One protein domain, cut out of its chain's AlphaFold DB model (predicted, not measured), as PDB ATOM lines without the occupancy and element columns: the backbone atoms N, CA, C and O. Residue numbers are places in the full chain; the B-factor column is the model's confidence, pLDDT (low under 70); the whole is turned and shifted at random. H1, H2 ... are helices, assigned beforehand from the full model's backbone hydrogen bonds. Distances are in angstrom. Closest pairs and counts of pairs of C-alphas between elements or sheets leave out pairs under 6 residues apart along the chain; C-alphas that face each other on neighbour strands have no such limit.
ATOM      1  N   ASP A 276     115.147 154.791  85.087       93.69
ATOM      2  CA  ASP A 276     114.933 156.229  84.915       93.69
ATOM      3  C   ASP A 276     116.031 156.829  84.038       93.69
ATOM      4  O   ASP A 276     115.753 157.633  83.141       93.69
ATOM      5  N   LEU A 277     117.270 156.363  84.211       91.69
ATOM      6  CA  LEU A 277     118.366 156.641  83.294       91.69
ATOM      7  C   LEU A 277     118.030 156.155  81.884       91.69
ATOM      8  O   LEU A 277     118.113 156.955  80.951       91.69
ATOM      9  N   ALA A 278     117.602 154.899  81.716       95.44
ATOM     10  CA  ALA A 278     117.207 154.364  80.410       95.44
ATOM     11  C   ALA A 278     116.131 155.239  79.736       95.44
ATOM     12  O   ALA A 278     116.257 155.582  78.556       95.44
ATOM     13  N   ARG A 279     115.128 155.690  80.501       95.44
ATOM     14  CA  ARG A 279     114.095 156.625  80.030       95.44
ATOM     15  C   ARG A 279     114.688 157.964  79.599       95.44
ATOM     16  O   ARG A 279     114.401 158.429  78.500       95.44
ATOM     17  N   SER A 280     115.552 158.560  80.422       91.75
ATOM     18  CA  SER A 280     116.209 159.840  80.112       91.75
ATOM     19  C   SER A 280     117.120 159.765  78.880       91.75
ATOM     20  O   SER A 280     117.288 160.751  78.168       91.75
ATOM     21  N   LEU A 281     117.662 158.578  78.592       91.81
ATOM     22  CA  LEU A 281     118.458 158.297  77.401       91.81
ATOM     23  C   LEU A 281     117.596 157.973  76.172       91.81
ATOM     24  O   LEU A 281     118.147 157.683  75.110       91.81
ATOM     25  N   GLY A 282     116.267 158.048  76.272       95.44
ATOM     26  CA  GLY A 282     115.341 157.884  75.153       95.44
ATOM     27  C   GLY A 282     115.092 156.433  74.752       95.44
ATOM     28  O   GLY A 282     114.815 156.169  73.582       95.44
ATOM     29  N   VAL A 283     115.231 155.481  75.678       97.88
ATOM     30  CA  VAL A 283     114.764 154.109  75.445       97.88
ATOM     31  C   VAL A 283     113.225 154.111  75.388       97.88
ATOM     32  O   VAL A 283     112.593 154.735  76.241       97.88
ATOM     33  N   PRO A 284     112.598 153.429  74.408       97.38
ATOM     34  CA  PRO A 284     111.141 153.362  74.303       97.38
ATOM     35  C   PRO A 284     110.462 152.815  75.566       97.38
ATOM     36  O   PRO A 284     110.878 151.789  76.105       97.38
ATOM     37  N   HIS A 285     109.371 153.466  75.993       96.75
ATOM     38  CA  HIS A 285     108.636 153.130  77.221       96.75
ATOM     39  C   HIS A 285     108.235 151.654  77.299       96.75
ATOM     40  O   HIS A 285     108.496 151.021  78.311       96.75
ATOM     41  N   GLY A 286     107.717 151.071  76.212       96.69
ATOM     42  CA  GLY A 286     107.321 149.658  76.212       96.69
ATOM     43  C   GLY A 286     108.480 148.687  76.488       96.69
ATOM     44  O   GLY A 286     108.283 147.662  77.131       96.69
ATOM     45  N   ALA A 287     109.708 149.008  76.063       97.56
ATOM     46  CA  ALA A 287     110.879 148.182  76.369       97.56
ATOM     47  C   ALA A 287     111.270 148.303  77.848       97.56
ATOM     48  O   ALA A 287     111.623 147.306  78.473       97.56
ATOM     49  N   ILE A 288     111.169 149.512  78.407       98.38
ATOM     50  CA  ILE A 288     111.413 149.767  79.831       98.38
ATOM     51  C   ILE A 288     110.370 149.042  80.686       98.38
ATOM     52  O   ILE A 288     110.748 148.341  81.617       98.38
ATOM     53  N   ASP A 289     109.084 149.155  80.356       97.69
ATOM     54  CA  ASP A 289     107.991 148.530  81.109       97.69
ATOM     55  C   ASP A 289     108.123 147.000  81.116       97.69
ATOM     56  O   ASP A 289     107.998 146.365  82.166       97.69
ATOM     57  N   ALA A 290     108.454 146.405  79.963       97.50
ATOM     58  CA  ALA A 290     108.750 144.979  79.867       97.50
ATOM     59  C   ALA A 290     109.970 144.596  80.722       97.50
ATOM     60  O   ALA A 290     109.914 143.620  81.468       97.50
ATOM     61  N   ALA A 291     111.056 145.370  80.664       98.25
ATOM     62  CA  ALA A 291     112.256 145.091  81.446       98.25
ATOM     63  C   ALA A 291     112.029 145.239  82.958       98.25
ATOM     64  O   ALA A 291     112.545 144.417  83.712       98.25
ATOM     65  N   ILE A 292     111.233 146.213  83.411       98.31
ATOM     66  CA  ILE A 292     110.843 146.359  84.824       98.31
ATOM     67  C   ILE A 292     110.081 145.114  85.290       98.31
ATOM     68  O   ILE A 292     110.419 144.548  86.329       98.31
ATOM     69  N   ALA A 293     109.091 144.662  84.513       97.88
ATOM     70  CA  ALA A 293     108.311 143.471  84.842       97.88
ATOM     71  C   ALA A 293     109.186 142.206  84.902       97.88
ATOM     72  O   ALA A 293     109.107 141.444  85.862       97.88
ATOM     73  N   LEU A 294     110.069 142.011  83.919       98.06
ATOM     74  CA  LEU A 294     110.982 140.864  83.875       98.06
ATOM     75  C   LEU A 294     112.001 140.891  85.023       98.06
ATOM     76  O   LEU A 294     112.226 139.876  85.668       98.06
ATOM     77  N   ASN A 295     112.575 142.053  85.348       97.31
ATOM     78  CA  ASN A 295     113.502 142.170  86.479       97.31
ATOM     79  C   ASN A 295     112.807 141.975  87.839       97.31
ATOM     80  O   ASN A 295     113.467 141.605  88.808       97.31
ATOM     81  N   ALA A 296     111.497 142.215  87.952       97.06
ATOM     82  CA  ALA A 296     110.741 141.835  89.147       97.06
ATOM     83  C   ALA A 296     110.660 140.308  89.288       97.06
ATOM     84  O   ALA A 296     111.059 139.783  90.323       97.06
ATOM     85  N   ARG A 297     110.292 139.612  88.209       97.00
ATOM     86  CA  ARG A 297     110.235 138.141  88.154       97.00
ATOM     87  C   ARG A 297     111.598 137.482  88.396       97.00
ATOM     88  O   ARG A 297     111.687 136.480  89.094       97.00
ATOM     89  N   MET A 298     112.676 138.077  87.882       94.44
ATOM     90  CA  MET A 298     114.049 137.609  88.118       94.44
ATOM     91  C   MET A 298     114.445 137.702  89.601       94.44
ATOM     92  O   MET A 298     115.091 136.800  90.126       94.44
ATOM     93  N   ARG A 299     114.023 138.761  90.313       92.94
ATOM     94  CA  ARG A 299     114.237 138.887  91.772       92.94
ATOM     95  C   ARG A 299     113.417 137.884  92.582       92.94
ATOM     96  O   ARG A 299     113.807 137.545  93.691       92.94
ATOM     97  N   GLU A 300     112.298 137.437  92.031       95.56
ATOM     98  CA  GLU A 300     111.444 136.389  92.599       95.56
ATOM     99  C   GLU A 300     111.908 134.977  92.195       95.56
ATOM    100  O   GLU A 300     111.283 133.994  92.585       95.56
ATOM    101  N   HIS A 301     113.027 134.866  91.463       93.50
ATOM    102  CA  HIS A 301     113.600 133.614  90.957       93.50
ATOM    103  C   HIS A 301     112.669 132.826  90.019       93.50
ATOM    104  O   HIS A 301     112.781 131.607  89.908       93.50
ATOM    105  N   GLU A 302     111.750 133.505  89.328       95.88
ATOM    106  CA  GLU A 302     110.880 132.871  88.327       95.88
ATOM    107  C   GLU A 302     111.561 132.685  86.966       95.88
ATOM    108  O   GLU A 302     111.154 131.828  86.183       95.88
ATOM    109  N   ILE A 303     112.539 133.542  86.665       95.81
ATOM    110  CA  ILE A 303     113.332 133.545  85.433       95.81
ATOM    111  C   ILE A 303     114.789 133.850  85.778       95.81
ATOM    112  O   ILE A 303     115.058 134.563  86.750       95.81
ATOM    113  N   ASP A 304     115.717 133.372  84.955       92.88
ATOM    114  CA  ASP A 304     117.156 133.548  85.190       92.88
ATOM    115  C   ASP A 304     117.725 134.782  84.475       92.88
ATOM    116  O   ASP A 304     118.793 135.293  84.829       92.88
ATOM    117  N   TRP A 305     117.015 135.288  83.466       95.00
ATOM    118  CA  TRP A 305     117.459 136.403  82.643       95.00
ATOM    119  C   TRP A 305     116.385 137.471  82.438       95.00
ATOM    120  O   TRP A 305     115.235 137.196  82.094       95.00
ATOM    121  N   ALA A 306     116.805 138.731  82.543       96.81
ATOM    122  CA  ALA A 306     116.011 139.893  82.174       96.81
ATOM    123  C   ALA A 306     116.886 140.956  81.483       96.81
ATOM    124  O   ALA A 306     118.065 141.095  81.834       96.81
ATOM    125  N   PRO A 307     116.328 141.760  80.554       97.56
ATOM    126  CA  PRO A 307     117.060 142.846  79.907       97.56
ATOM    127  C   PRO A 307     117.618 143.844  80.925       97.56
ATOM    128  O   PRO A 307     116.887 144.314  81.804       97.56
ATOM    129  N   GLN A 308     118.893 144.202  80.775       97.25
ATOM    130  CA  GLN A 308     119.555 145.222  81.582       97.25
ATOM    131  C   GLN A 308     119.758 146.504  80.765       97.25
ATOM    132  O   GLN A 308     119.341 146.610  79.607       97.25
ATOM    133  N   LEU A 309     120.403 147.511  81.360       96.81
ATOM    134  CA  LEU A 309     120.642 148.802  80.712       96.81
ATOM    135  C   LEU A 309     121.292 148.650  79.327       96.81
ATOM    136  O   LEU A 309     120.878 149.322  78.384       96.81
ATOM    137  N   ARG A 310     122.271 147.752  79.175       96.81
ATOM    138  CA  ARG A 310     122.921 147.490  77.881       96.81
ATOM    139  C   ARG A 310     121.928 147.024  76.815       96.81
ATOM    140  O   ARG A 310     121.937 147.570  75.713       96.81
ATOM    141  N   GLU A 311     121.069 146.058  77.127       98.19
ATOM    142  CA  GLU A 311     120.076 145.536  76.183       98.19
ATOM    143  C   GLU A 311     119.004 146.585  75.858       98.19
ATOM    144  O   GLU A 311     118.565 146.677  74.714       98.19
ATOM    145  N   LEU A 312     118.648 147.448  76.813       98.38
ATOM    146  CA  LEU A 312     117.743 148.581  76.592       98.38
ATOM    147  C   LEU A 312     118.348 149.661  75.678       98.38
ATOM    148  O   LEU A 312     117.672 150.185  74.789       98.38
ATOM    149  N   LEU A 313     119.631 149.983  75.844       96.94
ATOM    150  CA  LEU A 313     120.334 150.900  74.940       96.94
ATOM    151  C   LEU A 313     120.490 150.291  73.541       96.94
ATOM    152  O   LEU A 313     120.295 150.985  72.541       96.94
ATOM    153  N   ALA A 314     120.779 148.991  73.456       97.88
ATOM    154  CA  ALA A 314     120.794 148.265  72.189       97.88
ATOM    155  C   ALA A 314     119.411 148.277  71.522       97.88
ATOM    156  O   ALA A 314     119.325 148.560  70.329       97.88
ATOM    157  N   PHE A 315     118.329 148.072  72.283       98.25
ATOM    158  CA  PHE A 315     116.954 148.165  71.789       98.25
ATOM    159  C   PHE A 315     116.699 149.509  71.107       98.25
ATOM    160  O   PHE A 315     116.198 149.545  69.984       98.25
ATOM    161  N   LYS A 316     117.084 150.617  71.753       98.12
ATOM    162  CA  LYS A 316     116.964 151.964  71.178       98.12
ATOM    163  C   LYS A 316     117.708 152.073  69.843       98.12
ATOM    164  O   LYS A 316     117.142 152.576  68.873       98.12
ATOM    165  N   HIS A 317     118.957 151.610  69.776       97.81
ATOM    166  CA  HIS A 317     119.752 151.672  68.545       97.81
ATOM    167  C   HIS A 317     119.168 150.806  67.423       97.81
ATOM    168  O   HIS A 317     119.082 151.258  66.282       97.81
ATOM    169  N   VAL A 318     118.711 149.593  67.740       97.81
ATOM    170  CA  VAL A 318     118.055 148.707  66.769       97.81
ATOM    171  C   VAL A 318     116.741 149.317  66.289       97.81
ATOM    172  O   VAL A 318     116.481 149.302  65.093       97.81
ATOM    173  N   ALA A 319     115.947 149.922  67.176       97.00
ATOM    174  CA  ALA A 319     114.695 150.575  66.798       97.00
ATOM    175  C   ALA A 319     114.930 151.755  65.846       97.00
ATOM    176  O   ALA A 319     114.173 151.932  64.895       97.00
ATOM    177  N   ALA A 320     115.993 152.531  66.072       97.62
ATOM    178  CA  ALA A 320     116.377 153.632  65.194       97.62
ATOM    179  C   ALA A 320     116.884 153.155  63.820       97.62
ATOM    180  O   ALA A 320     116.679 153.845  62.827       97.62
ATOM    181  N   SER A 321     117.538 151.993  63.763       97.94
ATOM    182  CA  SER A 321     118.144 151.458  62.537       97.94
ATOM    183  C   SER A 321     117.176 150.612  61.699       97.94
ATOM    184  O   SER A 321     117.077 150.785  60.488       97.94
ATOM    185  N   LEU A 322     116.445 149.699  62.342       96.50
ATOM    186  CA  LEU A 322     115.627 148.659  61.703       96.50
ATOM    187  C   LEU A 322     114.122 148.809  61.984       96.50
ATOM    188  O   LEU A 322     113.316 148.011  61.506       96.50
ATOM    189  N   GLY A 323     113.731 149.820  62.759       95.81
ATOM    190  CA  GLY A 323     112.352 150.052  63.168       95.81
ATOM    191  C   GLY A 323     111.961 149.321  64.455       95.81
ATOM    192  O   GLY A 323     112.564 148.329  64.871       95.81
ATOM    193  N   LEU A 324     110.902 149.823  65.095       95.06
ATOM    194  CA  LEU A 324     110.401 149.299  66.367       95.06
ATOM    195  C   LEU A 324     110.057 147.793  66.328       95.06
ATOM    196  O   LEU A 324     110.471 147.094  67.252       95.06
ATOM    197  N   PRO A 325     109.379 147.248  65.291       93.88
ATOM    198  CA  PRO A 325     109.065 145.818  65.250       93.88
ATOM    199  C   PRO A 325     110.312 144.925  65.284       93.88
ATOM    200  O   PRO A 325     110.333 143.922  65.995       93.88
ATOM    201  N   ALA A 326     111.378 145.319  64.577       94.75
ATOM    202  CA  ALA A 326     112.642 144.589  64.572       94.75
ATOM    203  C   ALA A 326     113.338 144.641  65.939       94.75
ATOM    204  O   ALA A 326     113.894 143.639  66.376       94.75
ATOM    205  N   ALA A 327     113.271 145.770  66.649       96.75
ATOM    206  CA  ALA A 327     113.825 145.884  67.999       96.75
ATOM    207  C   ALA A 327     113.092 144.998  69.017       96.75
ATOM    208  O   ALA A 327     113.741 144.331  69.824       96.75
ATOM    209  N   VAL A 328     111.757 144.941  68.942       96.38
ATOM    210  CA  VAL A 328     110.929 144.051  69.774       96.38
ATOM    211  C   VAL A 328     111.255 142.584  69.491       96.38
ATOM    212  O   VAL A 328     111.537 141.830  70.422       96.38
ATOM    213  N   ALA A 329     111.306 142.193  68.215       95.69
ATOM    214  CA  ALA A 329     111.693 140.846  67.800       95.69
ATOM    215  C   ALA A 329     113.126 140.483  68.232       95.69
ATOM    216  O   ALA A 329     113.381 139.362  68.673       95.69
ATOM    217  N   ASN A 330     114.064 141.427  68.140       97.06
ATOM    218  CA  ASN A 330     115.451 141.227  68.549       97.06
ATOM    219  C   ASN A 330     115.577 141.033  70.065       97.06
ATOM    220  O   ASN A 330     116.299 140.146  70.502       97.06
ATOM    221  N   LEU A 331     114.853 141.812  70.875       96.94
ATOM    222  CA  LEU A 331     114.885 141.661  72.332       96.94
ATOM    223  C   LEU A 331     114.333 140.304  72.791       96.94
ATOM    224  O   LEU A 331     114.866 139.708  73.722       96.94
ATOM    225  N   ALA A 332     113.316 139.782  72.101       96.50
ATOM    226  CA  ALA A 332     112.856 138.410  72.309       96.50
ATOM    227  C   ALA A 332     113.897 137.364  71.860       96.50
ATOM    228  O   ALA A 332     114.022 136.316  72.487       96.50
ATOM    229  N   ALA A 333     114.652 137.630  70.789       95.88
ATOM    230  CA  ALA A 333     115.650 136.700  70.258       95.88
ATOM    231  C   ALA A 333     116.903 136.568  71.132       95.88
ATOM    232  O   ALA A 333     117.441 135.468  71.236       95.88
ATOM    233  N   ILE A 334     117.359 137.654  71.768       95.38
ATOM    234  CA  ILE A 334     118.539 137.608  72.649       95.38
ATOM    235  C   ILE A 334     118.280 136.876  73.971       95.38
ATOM    236  O   ILE A 334     119.234 136.489  74.642       95.38
ATOM    237  N   ALA A 335     117.012 136.716  74.361       95.81
ATOM    238  CA  ALA A 335     116.655 136.012  75.580       95.81
ATOM    239  C   ALA A 335     117.082 134.532  75.493       95.81
ATOM    240  O   ALA A 335     116.861 133.897  74.445       95.81
ATOM    241  N   PRO A 336     117.647 133.962  76.579       94.50
ATOM    242  CA  PRO A 336     117.876 132.525  76.686       94.50
ATOM    243  C   PRO A 336     116.605 131.741  76.376       94.50
ATOM    244  O   PRO A 336     115.498 132.209  76.632       94.50
ATOM    245  N   GLU A 337     116.749 130.537  75.823       94.69
ATOM    246  CA  GLU A 337     115.593 129.759  75.355       94.69
ATOM    247  C   GLU A 337     114.585 129.462  76.468       94.69
ATOM    248  O   GLU A 337     113.382 129.457  76.213       94.69
ATOM    249  N   THR A 338     115.085 129.267  77.689       95.44
ATOM    250  CA  THR A 338     114.312 129.008  78.906       95.44
ATOM    251  C   THR A 338     113.421 130.187  79.296       95.44
ATOM    252  O   THR A 338     112.252 129.984  79.606       95.44
ATOM    253  N   ASP A 339     113.932 131.417  79.196       96.38
ATOM    254  CA  ASP A 339     113.225 132.637  79.619       96.38
ATOM    255  C   ASP A 339     112.507 133.352  78.467       96.38
ATOM    256  O   ASP A 339     111.661 134.228  78.677       96.38
ATOM    257  N   ARG A 340     112.802 132.975  77.218       96.44
ATOM    258  CA  ARG A 340     112.220 133.565  76.006       96.44
ATOM    259  C   ARG A 340     110.686 133.627  76.028       96.44
ATOM    260  O   ARG A 340     110.167 134.674  75.634       96.44
ATOM    261  N   PRO A 341     109.937 132.603  76.488       96.25
ATOM    262  CA  PRO A 341     108.481 132.698  76.586       96.25
ATOM    263  C   PRO A 341     108.013 133.848  77.492       96.25
ATOM    264  O   PRO A 341     107.137 134.615  77.093       96.25
ATOM    265  N   ALA A 342     108.642 134.026  78.659       97.06
ATOM    266  CA  ALA A 342     108.325 135.109  79.593       97.06
ATOM    267  C   ALA A 342     108.649 136.490  78.999       97.06
ATOM    268  O   ALA A 342     107.881 137.441  79.154       97.06
ATOM    269  N   VAL A 343     109.762 136.599  78.270       96.88
ATOM    270  CA  VAL A 343     110.159 137.838  77.582       96.88
ATOM    271  C   VAL A 343     109.172 138.195  76.470       96.88
ATOM    272  O   VAL A 343     108.748 139.347  76.370       96.88
ATOM    273  N   VAL A 344     108.764 137.217  75.657       95.94
ATOM    274  CA  VAL A 344     107.749 137.396  74.606       95.94
ATOM    275  C   VAL A 344     106.425 137.865  75.208       95.94
ATOM    276  O   VAL A 344     105.859 138.842  74.720       95.94
ATOM    277  N   GLU A 345     105.961 137.227  76.282       95.44
ATOM    278  CA  GLU A 345     104.736 137.606  76.996       95.44
ATOM    279  C   GLU A 345     104.801 139.061  77.501       95.44
ATOM    280  O   GLU A 345     103.897 139.865  77.240       95.44
ATOM    281  N   ALA A 346     105.898 139.436  78.167       96.38
ATOM    282  CA  ALA A 346     106.097 140.789  78.684       96.38
ATOM    283  C   ALA A 346     106.105 141.840  77.561       96.38
ATOM    284  O   ALA A 346     105.485 142.901  77.691       96.38
ATOM    285  N   LEU A 347     106.748 141.537  76.430       96.19
ATOM    286  CA  LEU A 347     106.775 142.416  75.262       96.19
ATOM    287  C   LEU A 347     105.400 142.529  74.590       96.19
ATOM    288  O   LEU A 347     104.992 143.635  74.238       96.19
ATOM    289  N   GLN A 348     104.650 141.434  74.453       94.62
ATOM    290  CA  GLN A 348     103.286 141.460  73.907       94.62
ATOM    291  C   GLN A 348     102.350 142.327  74.754       94.62
ATOM    292  O   GLN A 348     101.543 143.089  74.208       94.62
ATOM    293  N   ARG A 349     102.485 142.255  76.084       94.38
ATOM    294  CA  ARG A 349     101.744 143.103  77.023       94.38
ATOM    295  C   ARG A 349     102.134 144.575  76.881       94.38
ATOM    296  O   ARG A 349     101.250 145.428  76.794       94.38
ATOM    297  N   ALA A 350     103.431 144.872  76.826       94.94
ATOM    298  CA  ALA A 350     103.933 146.242  76.718       94.94
ATOM    299  C   ALA A 350     103.598 146.902  75.366       94.94
ATOM    300  O   ALA A 350     103.321 148.100  75.316       94.94
ATOM    301  N   TYR A 351     103.549 146.124  74.280       92.75
ATOM    302  CA  TYR A 351     103.271 146.593  72.914       92.75
ATOM    303  C   TYR A 351     101.875 146.191  72.390       92.75
ATOM    304  O   TYR A 351     101.676 146.068  71.178       92.75
ATOM    305  N   ARG A 352     100.913 145.993  73.310       82.94
ATOM    306  CA  ARG A 352      99.459 145.796  73.103       82.94
ATOM    307  C   ARG A 352      99.075 145.084  71.795       82.94
ATOM    308  O   ARG A 352      98.480 145.685  70.905       82.94
TER     309      ARG A 352
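AT A GLANCE: This is residues 276 to 352 of the 365 residues of a protein of Micromonospora sp. HM134 (UniProt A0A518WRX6). Four helices, H2 to H5, run back and forth in a rounded, partly crossed pack, with the short H1 at the end where H2 begins. H5 packs on both H2 and H4, which run the same way, and H3 packs on H4; the link of residues 300 to 308 folds back from the end of H2. The printed part has 77 residues with five named helices, H1, H2, H3, H4 and H5 in chain order, and no named strand; the class is all helix. It is compact, with a radius of gyration of the C-alphas of 11.4 A and spans of 32 by 24 by 22 A.

IN THESE COORDINATES: H2, the longest helix, has residues 285 to 299 and is 21.1 A from first to last C-alpha; C-alpha 285 is at (108.636, 153.130, 77.221). H1, before it, has residues 276 to 280 and is 6.1 A long, beginning with C-alpha 276 at (114.933, 156.229, 84.915). H3 has residues 309 to 322 and is 19.7 A long. H4 has residues 324 to 334 and is 15.6 A long. H5 has residues 340 to 350 and is 15.2 A long, ending with C-alpha 350 at (103.933, 146.242, 76.718).

HOW THE PARTS SIT: H2 touches H5 at a steep tilt of 44 degrees, opposite ways, and the closest C-alphas, those of Gly 286 and Ala 350, are 4.8 A apart. H4 and H5 form a helical hairpin and touch at a shallow tilt of 25 degrees, with the C-alphas of Ala 332 and Val 344 closest at 5.7 A. H2 and H4 are close but not clearly touching, the same way at a shallow tilt of 19 degrees; their closest C-alphas, Ala 287 and Val 328, are 7.8 A apart. H3 and H4, also a hairpin, touch at a steep tilt of 44 degrees, closest at the C-alphas of Ala 319 and Ala 327, 4.9 A. The hairpin of H2 and H3 only just touches, with 3 pairs of C-alphas within 8 A, through residues 287 to 288 of H2 and 312 to 315 of H3; the C-alphas of Ala 287 and Leu 312 are closest at 6.9 A, and the tilt is a shallow 31 degrees, opposite ways. H1 and H3 only just touch, with 3 pairs within 8 A, by residues 309 to 313 of H3; the C-alphas of Ala 278 and Leu 309 are closest at 6.5 A. H1 and H2 touch only at the corner by their link, and only just, with 3 pairs within 8 A; the C-alphas of Arg 279 and His 285 are closest at 7.1 A. H3 and H5 are apart, and H1 is apart from H4 and H5. In H1, H2, H3, H4 and H5 every O i to N i+4 pair is within hydrogen-bond range.

THE WHOLE: The two C-alphas farthest apart, those of Glu 300 and Ser 321, are 34.3 A apart. The printed part, residues 276 to 352, has no cut. The links H1 to H2, H3 to H4 and H4 to H5 are tight, that from H2 to H3 is short with 9 residues, and no link is long. The mean pLDDT of the printed part is 96.0, and no printed residue is under 70.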